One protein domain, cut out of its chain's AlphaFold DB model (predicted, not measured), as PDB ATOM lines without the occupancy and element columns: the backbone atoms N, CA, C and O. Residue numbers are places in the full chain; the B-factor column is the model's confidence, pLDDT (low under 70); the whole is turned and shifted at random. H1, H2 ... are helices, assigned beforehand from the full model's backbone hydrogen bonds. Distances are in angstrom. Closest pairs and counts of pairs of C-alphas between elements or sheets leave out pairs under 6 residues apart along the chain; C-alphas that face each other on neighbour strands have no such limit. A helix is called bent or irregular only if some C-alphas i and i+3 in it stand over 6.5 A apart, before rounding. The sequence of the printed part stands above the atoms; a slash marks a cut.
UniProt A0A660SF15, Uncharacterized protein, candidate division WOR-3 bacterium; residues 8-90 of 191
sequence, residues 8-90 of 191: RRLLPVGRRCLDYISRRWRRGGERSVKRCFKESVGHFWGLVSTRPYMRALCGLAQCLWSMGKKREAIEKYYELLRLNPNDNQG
ATOM      1  N   ARG A   8       0.008   8.816 -13.826       34.00
ATOM      2  CA  ARG A   8       0.380   9.395 -15.127       34.00
ATOM      3  C   ARG A   8      -0.771   9.398 -16.143       34.00
ATOM      4  O   ARG A   8      -0.656  10.076 -17.160       34.00
ATOM      5  N   ARG A   9      -1.858   8.654 -15.887       36.50
ATOM      6  CA  ARG A   9      -2.984   8.454 -16.822       36.50
ATOM      7  C   ARG A   9      -4.265   9.211 -16.457       36.50
ATOM      8  O   ARG A   9      -5.178   9.259 -17.276       36.50
ATOM      9  N   LEU A  10      -4.341   9.830 -15.279       39.88
ATOM     10  CA  LEU A  10      -5.518  10.594 -14.862       39.88
ATOM     11  C   LEU A  10      -5.361  12.076 -15.217       39.88
ATOM     12  O   LEU A  10      -4.747  12.860 -14.499       39.88
ATOM     13  N   LEU A  11      -5.967  12.404 -16.358       40.09
ATOM     14  CA  LEU A  11      -6.296  13.723 -16.895       40.09
ATOM     15  C   LEU A  11      -5.104  14.644 -17.251       40.09
ATOM     16  O   LEU A  11      -4.326  15.042 -16.381       40.09
ATOM     17  N   PRO A  12      -5.003  15.122 -18.510       44.84
ATOM     18  CA  PRO A  12      -4.004  16.121 -18.919       44.84
ATOM     19  C   PRO A  12      -4.028  17.416 -18.078       44.84
ATOM     20  O   PRO A  12      -3.045  18.157 -18.048       44.84
ATOM     21  N   VAL A  13      -5.114  17.661 -17.340       45.81
ATOM     22  CA  VAL A  13      -5.285  18.778 -16.399       45.81
ATOM     23  C   VAL A  13      -4.440  18.611 -15.127       45.81
ATOM     24  O   VAL A  13      -3.827  19.577 -14.672       45.81
ATOM     25  N   GLY A  14      -4.322  17.391 -14.588       42.97
ATOM     26  CA  GLY A  14      -3.491  17.103 -13.412       42.97
ATOM     27  C   GLY A  14      -2.005  17.306 -13.706       42.97
ATOM     28  O   GLY A  14      -1.283  17.903 -12.907       42.97
ATOM     29  N   ARG A  15      -1.570  16.921 -14.912       47.59
ATOM     30  CA  ARG A  15      -0.203  17.155 -15.394       47.59
ATOM     31  C   ARG A  15       0.093  18.641 -15.570       47.59
ATOM     32  O   ARG A  15       1.119  19.094 -15.093       47.59
ATOM     33  N   ARG A  16      -0.832  19.420 -16.147       48.12
ATOM     34  CA  ARG A  16      -0.682  20.883 -16.258       48.12
ATOM     35  C   ARG A  16      -0.677  21.586 -14.906       48.12
ATOM     36  O   ARG A  16       0.026  22.577 -14.768       48.12
ATOM     37  N   CYS A  17      -1.423  21.100 -13.911       46.06
ATOM     38  CA  CYS A  17      -1.393  21.694 -12.577       46.06
ATOM     39  C   CYS A  17      -0.095  21.350 -11.837       46.06
ATOM     40  O   CYS A  17       0.523  22.244 -11.271       46.06
ATOM     41  N   LEU A  18       0.389  20.107 -11.933       50.59
ATOM     42  CA  LEU A  18       1.719  19.728 -11.442       50.59
ATOM     43  C   LEU A  18       2.839  20.466 -12.184       50.59
ATOM     44  O   LEU A  18       3.798  20.876 -11.539       50.59
ATOM     45  N   ASP A  19       2.708  20.696 -13.492       51.81
ATOM     46  CA  ASP A  19       3.636  21.480 -14.317       51.81
ATOM     47  C   ASP A  19       3.574  22.978 -13.974       51.81
ATOM     48  O   ASP A  19       4.596  23.650 -13.936       51.81
ATOM     49  N   TYR A  20       2.395  23.527 -13.676       53.09
ATOM     50  CA  TYR A  20       2.217  24.921 -13.250       53.09
ATOM     51  C   TYR A  20       2.755  25.156 -11.835       53.09
ATOM     52  O   TYR A  20       3.461  26.135 -11.593       53.09
ATOM     53  N   ILE A  21       2.479  24.222 -10.920       54.19
ATOM     54  CA  ILE A  21       3.081  24.157  -9.590       54.19
ATOM     55  C   ILE A  21       4.605  24.084  -9.786       54.19
ATOM     56  O   ILE A  21       5.308  25.026  -9.435       54.19
ATOM     57  N   SER A  22       5.144  23.071 -10.458       50.12
ATOM     58  CA  SER A  22       6.599  22.917 -10.644       50.12
ATOM     59  C   SER A  22       7.291  24.075 -11.387       50.12
ATOM     60  O   SER A  22       8.416  24.424 -11.034       50.12
ATOM     61  N   ARG A  23       6.622  24.762 -12.326       51.94
ATOM     62  CA  ARG A  23       7.134  25.992 -12.975       51.94
ATOM     63  C   ARG A  23       7.204  27.201 -12.034       51.94
ATOM     64  O   ARG A  23       8.060  28.071 -12.232       51.94
ATOM     65  N   ARG A  24       6.327  27.276 -11.026       48.69
ATOM     66  CA  ARG A  24       6.356  28.306  -9.970       48.69
ATOM     67  C   ARG A  24       7.352  27.952  -8.857       48.69
ATOM     68  O   ARG A  24       8.019  28.843  -8.345       48.69
ATOM     69  N   TRP A  25       7.547  26.666  -8.562       53.75
ATOM     70  CA  TRP A  25       8.509  26.143  -7.573       53.75
ATOM     71  C   TRP A  25       9.852  25.770  -8.234       53.75
ATOM     72  O   TRP A  25      10.349  24.648  -8.129       53.75
ATOM     73  N   ARG A  26      10.416  26.741  -8.964       42.94
ATOM     74  CA  ARG A  26      11.342  26.616 -10.110       42.94
ATOM     75  C   ARG A  26      12.755  26.032  -9.851       42.94
ATOM     76  O   ARG A  26      13.655  26.311 -10.636       42.94
ATOM     77  N   ARG A  27      13.012  25.247  -8.795       45.38
ATOM     78  CA  ARG A  27      14.368  24.699  -8.519       45.38
ATOM     79  C   ARG A  27      14.473  23.242  -8.079       45.38
ATOM     80  O   ARG A  27      15.587  22.775  -7.878       45.38
ATOM     81  N   GLY A  28      13.383  22.496  -7.949       48.28
ATOM     82  CA  GLY A  28      13.498  21.093  -7.559       48.28
ATOM     83  C   GLY A  28      12.832  20.165  -8.569       48.28
ATOM     84  O   GLY A  28      11.742  20.447  -9.061       48.28
ATOM     85  N   GLY A  29      13.515  19.073  -8.914       54.69
ATOM     86  CA  GLY A  29      12.986  18.049  -9.816       54.69
ATOM     87  C   GLY A  29      11.754  17.325  -9.252       54.69
ATOM     88  O   GLY A  29      11.240  17.653  -8.190       54.69
ATOM     89  N   GLU A  30      11.299  16.264  -9.919       53.12
ATOM     90  CA  GLU A  30      10.086  15.496  -9.561       53.12
ATOM     91  C   GLU A  30       9.987  15.097  -8.065       53.12
ATOM     92  O   GLU A  30       8.894  14.992  -7.504       53.12
ATOM     93  N   ARG A  31      11.132  14.919  -7.387       53.41
ATOM     94  CA  ARG A  31      11.215  14.664  -5.938       53.41
ATOM     95  C   ARG A  31      10.784  15.854  -5.071       53.41
ATOM     96  O   ARG A  31      10.099  15.632  -4.075       53.41
ATOM     97  N   SER A  32      11.129  17.093  -5.427       57.84
ATOM     98  CA  SER A  32      10.695  18.267  -4.656       57.84
ATOM     99  C   SER A  32       9.211  18.543  -4.855       57.84
ATOM    100  O   SER A  32       8.539  18.910  -3.906       57.84
ATOM    101  N   VAL A  33       8.673  18.297  -6.054       59.72
ATOM    102  CA  VAL A  33       7.247  18.492  -6.346       59.72
ATOM    103  C   VAL A  33       6.399  17.553  -5.492       59.72
ATOM    104  O   VAL A  33       5.432  17.993  -4.877       59.72
ATOM    105  N   LYS A  34       6.792  16.277  -5.377       64.12
ATOM    106  CA  LYS A  34       6.128  15.311  -4.482       64.12
ATOM    107  C   LYS A  34       6.221  15.721  -3.016       64.12
ATOM    108  O   LYS A  34       5.242  15.587  -2.287       64.12
ATOM    109  N   ARG A  35       7.382  16.224  -2.591       65.81
ATOM    110  CA  ARG A  35       7.593  16.716  -1.227       65.81
ATOM    111  C   ARG A  35       6.702  17.921  -0.925       65.81
ATOM    112  O   ARG A  35       5.924  17.847   0.015       65.81
ATOM    113  N   CYS A  36       6.727  18.953  -1.763       62.75
ATOM    114  CA  CYS A  36       5.897  20.145  -1.596       62.75
ATOM    115  C   CYS A  36       4.403  19.813  -1.654       62.75
ATOM    116  O   CYS A  36       3.627  20.354  -0.874       62.75
ATOM    117  N   PHE A  37       3.987  18.890  -2.529       72.88
ATOM    118  CA  PHE A  37       2.606  18.406  -2.559       72.88
ATOM    119  C   PHE A  37       2.218  17.772  -1.220       72.88
ATOM    120  O   PHE A  37       1.166  18.100  -0.681       72.88
ATOM    121  N   LYS A  38       3.072  16.897  -0.671       75.25
ATOM    122  CA  LYS A  38       2.846  16.236   0.622       75.25
ATOM    123  C   LYS A  38       2.796  17.241   1.776       75.25
ATOM    124  O   LYS A  38       1.911  17.129   2.611       75.25
ATOM    125  N   GLU A  39       3.703  18.214   1.790       78.50
ATOM    126  CA  GLU A  39       3.759  19.292   2.791       78.50
ATOM    127  C   GLU A  39       2.552  20.237   2.701       78.50
ATOM    128  O   GLU A  39       2.158  20.825   3.699       78.50
ATOM    129  N   SER A  40       1.936  20.356   1.521       82.12
ATOM    130  CA  SER A  40       0.775  21.228   1.308       82.12
ATOM    131  C   SER A  40      -0.561  20.571   1.656       82.12
ATOM    132  O   SER A  40      -1.573  21.270   1.689       82.12
ATOM    133  N   VAL A  41      -0.609  19.247   1.861       88.62
ATOM    134  CA  VAL A  41      -1.846  18.519   2.202       88.62
ATOM    135  C   VAL A  41      -2.473  19.157   3.436       88.62
ATOM    136  O   VAL A  41      -1.781  19.403   4.415       88.62
ATOM    137  N   GLY A  42      -3.777  19.420   3.393       90.12
ATOM    138  CA  GLY A  42      -4.464  20.149   4.458       90.12
ATOM    139  C   GLY A  42      -4.650  21.634   4.149       90.12
ATOM    140  O   GLY A  42      -5.578  22.260   4.650       90.12
ATOM    141  N   HIS A  43      -3.808  22.197   3.281       91.06
ATOM    142  CA  HIS A  43      -3.727  23.639   3.038       91.06
ATOM    143  C   HIS A  43      -3.883  24.012   1.559       91.06
ATOM    144  O   HIS A  43      -3.589  25.146   1.170       91.06
ATOM    145  N   PHE A  44      -4.373  23.095   0.715       88.56
ATOM    146  CA  PHE A  44      -4.494  23.342  -0.729       88.56
ATOM    147  C   PHE A  44      -5.356  24.577  -1.015       88.56
ATOM    148  O   PHE A  44      -4.996  25.405  -1.848       88.56
ATOM    149  N   TRP A  45      -6.444  24.785  -0.273       89.81
ATOM    150  CA  TRP A  45      -7.305  25.951  -0.479       89.81
ATOM    151  C   TRP A  45      -6.600  27.304  -0.341       89.81
ATOM    152  O   TRP A  45      -6.872  28.217  -1.135       89.81
ATOM    153  N   GLY A  46      -5.665  27.428   0.604       87.88
ATOM    154  CA  GLY A  46      -4.851  28.635   0.776       87.88
ATOM    155  C   GLY A  46      -3.884  28.869  -0.388       87.88
ATOM    156  O   GLY A  46      -3.561  30.007  -0.726       87.88
ATOM    157  N   LEU A  47      -3.476  27.802  -1.076       86.62
ATOM    158  CA  LEU A  47      -2.602  27.864  -2.239       86.62
ATOM    159  C   LEU A  47      -3.429  28.039  -3.513       86.62
ATOM    160  O   LEU A  47      -3.845  27.065  -4.145       86.62
ATOM    161  N   VAL A  48      -3.606  29.293  -3.941       84.88
ATOM    162  CA  VAL A  48      -4.376  29.675  -5.146       84.88
ATOM    163  C   VAL A  48      -4.028  28.813  -6.369       84.88
ATOM    164  O   VAL A  48      -4.917  28.422  -7.125       84.88
ATOM    165  N   SER A  49      -2.754  28.445  -6.535       78.06
ATOM    166  CA  SER A  49      -2.280  27.606  -7.641       78.06
ATOM    167  C   SER A  49      -2.854  26.186  -7.666       78.06
ATOM    168  O   SER A  49      -2.836  25.559  -8.720       78.06
ATOM    169  N   THR A  50      -3.346  25.666  -6.541       84.06
ATOM    170  CA  THR A  50      -3.890  24.301  -6.443       84.06
ATOM    171  C   THR A  50      -5.412  24.249  -6.620       84.06
ATOM    172  O   THR A  50      -5.966  23.183  -6.886       84.06
ATOM    173  N   ARG A  51      -6.108  25.396  -6.561       88.00
ATOM    174  CA  ARG A  51      -7.569  25.468  -6.738       88.00
ATOM    175  C   ARG A  51      -8.054  24.908  -8.079       88.00
ATOM    176  O   ARG A  51      -9.047  24.183  -8.066       88.00
ATOM    177  N   PRO A  52      -7.384  25.148  -9.228       87.00
ATOM    178  CA  PRO A  52      -7.767  24.506 -10.485       87.00
ATOM    179  C   PRO A  52      -7.713  22.975 -10.425       87.00
ATOM    180  O   PRO A  52      -8.605  22.319 -10.956       87.00
ATOM    181  N   TYR A  53      -6.713  22.401  -9.747       85.06
ATOM    182  CA  TYR A  53      -6.625  20.953  -9.554       85.06
ATOM    183  C   TYR A  53      -7.775  20.428  -8.698       85.06
ATOM    184  O   TYR A  53      -8.414  19.459  -9.091       85.06
ATOM    185  N   MET A  54      -8.101  21.094  -7.588       90.44
ATOM    186  CA  MET A  54      -9.223  20.670  -6.746       90.44
ATOM    187  C   MET A  54     -10.576  20.777  -7.462       90.44
ATOM    188  O   MET A  54     -11.413  19.891  -7.317       90.44
ATOM    189  N   ARG A  55     -10.796  21.811  -8.285       91.62
ATOM    190  CA  ARG A  55     -12.009  21.898  -9.121       91.62
ATOM    191  C   ARG A  55     -12.072  20.771 -10.149       91.62
ATOM    192  O   ARG A  55     -13.117  20.153 -10.302       91.62
ATOM    193  N   ALA A  56     -10.954  20.470 -10.813       88.62
ATOM    194  CA  ALA A  56     -10.883  19.361 -11.764       88.62
ATOM    195  C   ALA A  56     -11.109  18.000 -11.085       88.62
ATOM    196  O   ALA A  56     -11.756  17.129 -11.656       88.62
ATOM    197  N   LEU A  57     -10.604  17.823  -9.861       93.81
ATOM    198  CA  LEU A  57     -10.803  16.615  -9.068       93.81
ATOM    199  C   LEU A  57     -12.268  16.455  -8.629       93.81
ATOM    200  O   LEU A  57     -12.786  15.344  -8.680       93.81
ATOM    201  N   CYS A  58     -12.947  17.553  -8.279       95.88
ATOM    202  CA  CYS A  58     -14.386  17.551  -7.991       95.88
ATOM    203  C   CYS A  58     -15.206  17.187  -9.238       95.88
ATOM    204  O   CYS A  58     -16.004  16.255  -9.193       95.88
ATOM    205  N   GLY A  59     -14.927  17.825 -10.380       94.25
ATOM    206  CA  GLY A  59     -15.588  17.486 -11.645       94.25
ATOM    207  C   GLY A  59     -15.363  16.028 -12.058       94.25
ATOM    208  O   GLY A  59     -16.292  15.359 -12.498       94.25
ATOM    209  N   LEU A  60     -14.157  15.484 -11.844       94.94
ATOM    210  CA  LEU A  60     -13.889  14.060 -12.056       94.94
ATOM    211  C   LEU A  60     -14.753  13.175 -11.145       94.94
ATOM    212  O   LEU A  60     -15.301  12.189 -11.629       94.94
ATOM    213  N   ALA A  61     -14.879  13.509  -9.859       96.50
ATOM    214  CA  ALA A  61     -15.719  12.760  -8.924       96.50
ATOM    215  C   ALA A  61     -17.186  12.729  -9.385       96.50
ATOM    216  O   ALA A  61     -17.788  11.658  -9.436       96.50
ATOM    217  N   GLN A  62     -17.721  13.873  -9.817       94.38
ATOM    218  CA  GLN A  62     -19.078  13.979 -10.358       94.38
ATOM    219  C   GLN A  62     -19.250  13.160 -11.647       94.38
ATOM    220  O   GLN A  62     -20.198  12.390 -11.761       94.38
ATOM    221  N   CYS A  63     -18.305  13.229 -12.592       94.50
ATOM    222  CA  CYS A  63     -18.370  12.402 -13.801       94.50
ATOM    223  C   CYS A  63     -18.298  10.902 -13.481       94.50
ATOM    224  O   CYS A  63     -19.027  10.111 -14.075       94.50
ATOM    225  N   LEU A  64     -17.421  10.490 -12.556       95.31
ATOM    226  CA  LEU A  64     -17.339   9.100 -12.095       95.31
ATOM    227  C   LEU A  64     -18.669   8.640 -11.501       95.31
ATOM    228  O   LEU A  64     -19.106   7.529 -11.801       95.31
ATOM    229  N   TRP A  65     -19.323   9.503 -10.724       94.38
ATOM    230  CA  TRP A  65     -20.642   9.229 -10.174       94.38
ATOM    231  C   TRP A  65     -21.672   8.970 -11.276       94.38
ATOM    232  O   TRP A  65     -22.264   7.892 -11.316       94.38
ATOM    233  N   SER A  66     -21.808   9.895 -12.232       93.06
ATOM    234  CA  SER A  66     -22.749   9.766 -13.355       93.06
ATOM    235  C   SER A  66     -22.459   8.562 -14.259       93.06
ATOM    236  O   SER A  66     -23.365   8.029 -14.887       93.06
ATOM    237  N   MET A  67     -21.206   8.100 -14.315       94.62
ATOM    238  CA  MET A  67     -20.812   6.876 -15.026       94.62
ATOM    239  C   MET A  67     -21.068   5.585 -14.224       94.62
ATOM    240  O   MET A  67     -20.651   4.509 -14.649       94.62
ATOM    241  N   GLY A  68     -21.684   5.664 -13.041       94.62
ATOM    242  CA  GLY A  68     -21.938   4.516 -12.165       94.62
ATOM    243  C   GLY A  68     -20.708   4.027 -11.392       94.62
ATOM    244  O   GLY A  68     -20.794   3.070 -10.621       94.62
ATOM    245  N   LYS A  69     -19.559   4.699 -11.517       96.31
ATOM    246  CA  LYS A  69     -18.315   4.384 -10.794       96.31
ATOM    247  C   LYS A  69     -18.328   4.989  -9.388       96.31
ATOM    248  O   LYS A  69     -17.417   5.711  -8.982       96.31
ATOM    249  N   LYS A  70     -19.379   4.676  -8.627       96.12
ATOM    250  CA  LYS A  70     -19.722   5.320  -7.346       96.12
ATOM    251  C   LYS A  70     -18.615   5.208  -6.292       96.12
ATOM    252  O   LYS A  70     -18.335   6.167  -5.578       96.12
ATOM    253  N   ARG A  71     -17.922   4.064  -6.223       97.25
ATOM    254  CA  ARG A  71     -16.788   3.872  -5.299       97.25
ATOM    255  C   ARG A  71     -15.613   4.796  -5.622       97.25
ATOM    256  O   ARG A  71     -15.120   5.469  -4.724       97.25
ATOM    257  N   GLU A  72     -15.221   4.870  -6.894       96.31
ATOM    258  CA  GLU A  72     -14.134   5.748  -7.345       96.31
ATOM    259  C   GLU A  72     -14.488   7.224  -7.102       96.31
ATOM    260  O   GLU A  72     -13.640   7.995  -6.661       96.31
ATOM    261  N   ALA A  73     -15.744   7.621  -7.326       97.31
ATOM    262  CA  ALA A  73     -16.216   8.974  -7.029       97.31
ATOM    263  C   ALA A  73     -16.058   9.333  -5.539       97.31
ATOM    264  O   ALA A  73     -15.468  10.364  -5.208       97.31
ATOM    265  N   ILE A  74     -16.506   8.451  -4.639       98.06
ATOM    266  CA  ILE A  74     -16.376   8.646  -3.186       98.06
ATOM    267  C   ILE A  74     -14.904   8.763  -2.766       98.06
ATOM    268  O   ILE A  74     -14.559   9.629  -1.961       98.06
ATOM    269  N   GLU A  75     -14.011   7.954  -3.339       97.94
ATOM    270  CA  GLU A  75     -12.570   8.066  -3.081       97.94
ATOM    271  C   GLU A  75     -12.021   9.450  -3.461       97.94
ATOM    272  O   GLU A  75     -11.195  10.008  -2.735       97.94
ATOM    273  N   LYS A  76     -12.493  10.038  -4.567       97.25
ATOM    274  CA  LYS A  76     -12.086  11.385  -5.000       97.25
ATOM    275  C   LYS A  76     -12.624  12.480  -4.082       97.25
ATOM    276  O   LYS A  76     -11.897  13.432  -3.796       97.25
ATOM    277  N   TYR A  77     -13.838  12.335  -3.559       98.38
ATOM    278  CA  TYR A  77     -14.362  13.255  -2.546       98.38
ATOM    279  C   TYR A  77     -13.577  13.179  -1.231       98.38
ATOM    280  O   TYR A  77     -13.196  14.217  -0.687       98.38
ATOM    281  N   TYR A  78     -13.226  11.982  -0.753       98.56
ATOM    282  CA  TYR A  78     -12.335  11.852   0.407       98.56
ATOM    283  C   TYR A  78     -10.940  12.425   0.141       98.56
ATOM    284  O   TYR A  78     -10.350  13.044   1.028       98.56
ATOM    285  N   GLU A  79     -10.411  12.266  -1.075       96.75
ATOM    286  CA  GLU A  79      -9.151  12.891  -1.478       96.75
ATOM    287  C   GLU A  79      -9.236  14.419  -1.373       96.75
ATOM    288  O   GLU A  79      -8.345  15.033  -0.785       96.75
ATOM    289  N   LEU A  80     -10.322  15.032  -1.845       97.62
ATOM    290  CA  LEU A  80     -10.558  16.470  -1.699       97.62
ATOM    291  C   LEU A  80     -10.619  16.909  -0.234       97.62
ATOM    292  O   LEU A  80      -9.917  17.846   0.137       97.62
ATOM    293  N   LEU A  81     -11.360  16.196   0.619       98.12
ATOM    294  CA  LEU A  81     -11.440  16.502   2.057       98.12
ATOM    295  C   LEU A  81     -10.123  16.258   2.808       98.12
ATOM    296  O   LEU A  81      -9.925  16.771   3.909       98.12
ATOM    297  N   ARG A  82      -9.210  15.459   2.251       96.81
ATOM    298  CA  ARG A  82      -7.841  15.304   2.765       96.81
ATOM    299  C   ARG A  82      -6.956  16.481   2.353       96.81
ATOM    300  O   ARG A  82      -6.101  16.905   3.124       96.81
ATOM    301  N   LEU A  83      -7.128  16.991   1.134       92.31
ATOM    302  CA  LEU A  83      -6.378  18.139   0.612       92.31
ATOM    303  C   LEU A  83      -6.849  19.467   1.221       92.31
ATOM    304  O   LEU A  83      -6.025  20.360   1.431       92.31
ATOM    305  N   ASN A  84      -8.145  19.565   1.516       95.88
ATOM    306  CA  ASN A  84      -8.817  20.719   2.097       95.88
ATOM    307  C   ASN A  84      -9.794  20.296   3.223       95.88
ATOM    308  O   ASN A  84     -10.997  20.184   2.983       95.88
ATOM    309  N   PRO A  85      -9.300  20.048   4.449       96.25
ATOM    310  CA  PRO A  85     -10.105  19.592   5.579       96.25
ATOM    311  C   PRO A  85     -11.145  20.585   6.083       96.25
ATOM    312  O   PRO A  85     -12.134  20.138   6.646       96.25
ATOM    313  N   ASN A  86     -10.938  21.888   5.863       94.94
ATOM    314  CA  ASN A  86     -11.912  22.936   6.197       94.94
ATOM    315  C   ASN A  86     -13.042  23.032   5.162       94.94
ATOM    316  O   ASN A  86     -13.933  23.864   5.293       94.94
ATOM    317  N   ASP A  87     -12.961  22.226   4.102       96.44
ATOM    318  CA  ASP A  87     -13.979  22.053   3.078       96.44
ATOM    319  C   ASP A  87     -14.594  23.355   2.535       96.44
ATOM    320  O   ASP A  87     -15.801  23.506   2.356       96.44
ATOM    321  N   ASN A  88     -13.732  24.310   2.189       95.19
ATOM    322  CA  ASN A  88     -14.145  25.561   1.544       95.19
ATOM    323  C   ASN A  88     -14.863  25.376   0.191       95.19
ATOM    324  O   ASN A  88     -15.314  26.356  -0.393       95.19
ATOM    325  N   GLN A  89     -14.895  24.156  -0.350       93.56
ATOM    326  CA  GLN A  89     -15.556  23.823  -1.611       93.56
ATOM    327  C   GLN A  89     -16.936  23.178  -1.418       93.56
ATOM    328  O   GLN A  89     -17.598  22.936  -2.422       93.56
ATOM    329  N   GLY A  90     -17.347  22.873  -0.181       95.00
ATOM    330  CA  GLY A  90     -18.623  22.204   0.097       95.00
ATOM    331  C   GLY A  90     -18.670  20.735  -0.344       95.00
ATOM    332  O   GLY A  90     -19.742  20.193  -0.596       95.00
TER     333      GLY A  90
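Overview. This is residues 8 to 90 of the 191 residues of an uncharacterized protein of candidate division WOR-3 bacterium (UniProt A0A660SF15). H3 and H4 lie side by side as a helical hairpin; H1 packs on the first part of H3 and lengthens the body, and H2 lies across H1. The 83 printed residues have four named helices, H1 to H4 in order, and no named strand: all helix. The whole is compact, radius of gyration of the C-alphas 13.1 A, spanning 42 by 28 by 17 A.

Arrangement. Start at H3, residues 48 to 66; H4, residues 70 to 83, touches it at Ala 61 and Ala 73, closest C-alphas 4.3 A apart, opposite ways at a shallow tilt of 17 degrees. H1, residues 12 to 24, touches H3's residues 49 to 56 alone, opposite ways at a shallow tilt of 12 degrees; the closest C-alphas, of Cys 17 and Tyr 53, are 6.1 A apart. H2, residues 30 to 40, only just touches H1, residues 18 to 22 alone, with 3 pairs of C-alphas within 8 A, the closest those of Ser 22 and Val 33, 6.2 A; they are about perpendicular, 90 degrees. H2 and H3 are apart. Every O i to N i+4 pair is within hydrogen-bond range in H1, H2 and H4; in H3, 13 of 15.

Along the chain. Find C-alpha 12 at (-4.004, 16.121, -18.919), where H1 begins its 18.3 A; H2 measures 15.4 A. H3, 28.3 A, is only just irregular: C-alphas 49 and 52 are 6.9 A apart. H4 runs 20.1 A to C-alpha 83 at (-6.378, 18.139, 0.612).

Size, cuts and confidence. The farthest C-alphas, Arg 27 and Gly 68, are 41.7 A apart. The printed part has no cut and no long link. Look for pLDDT under 70 at residues 8 to 36.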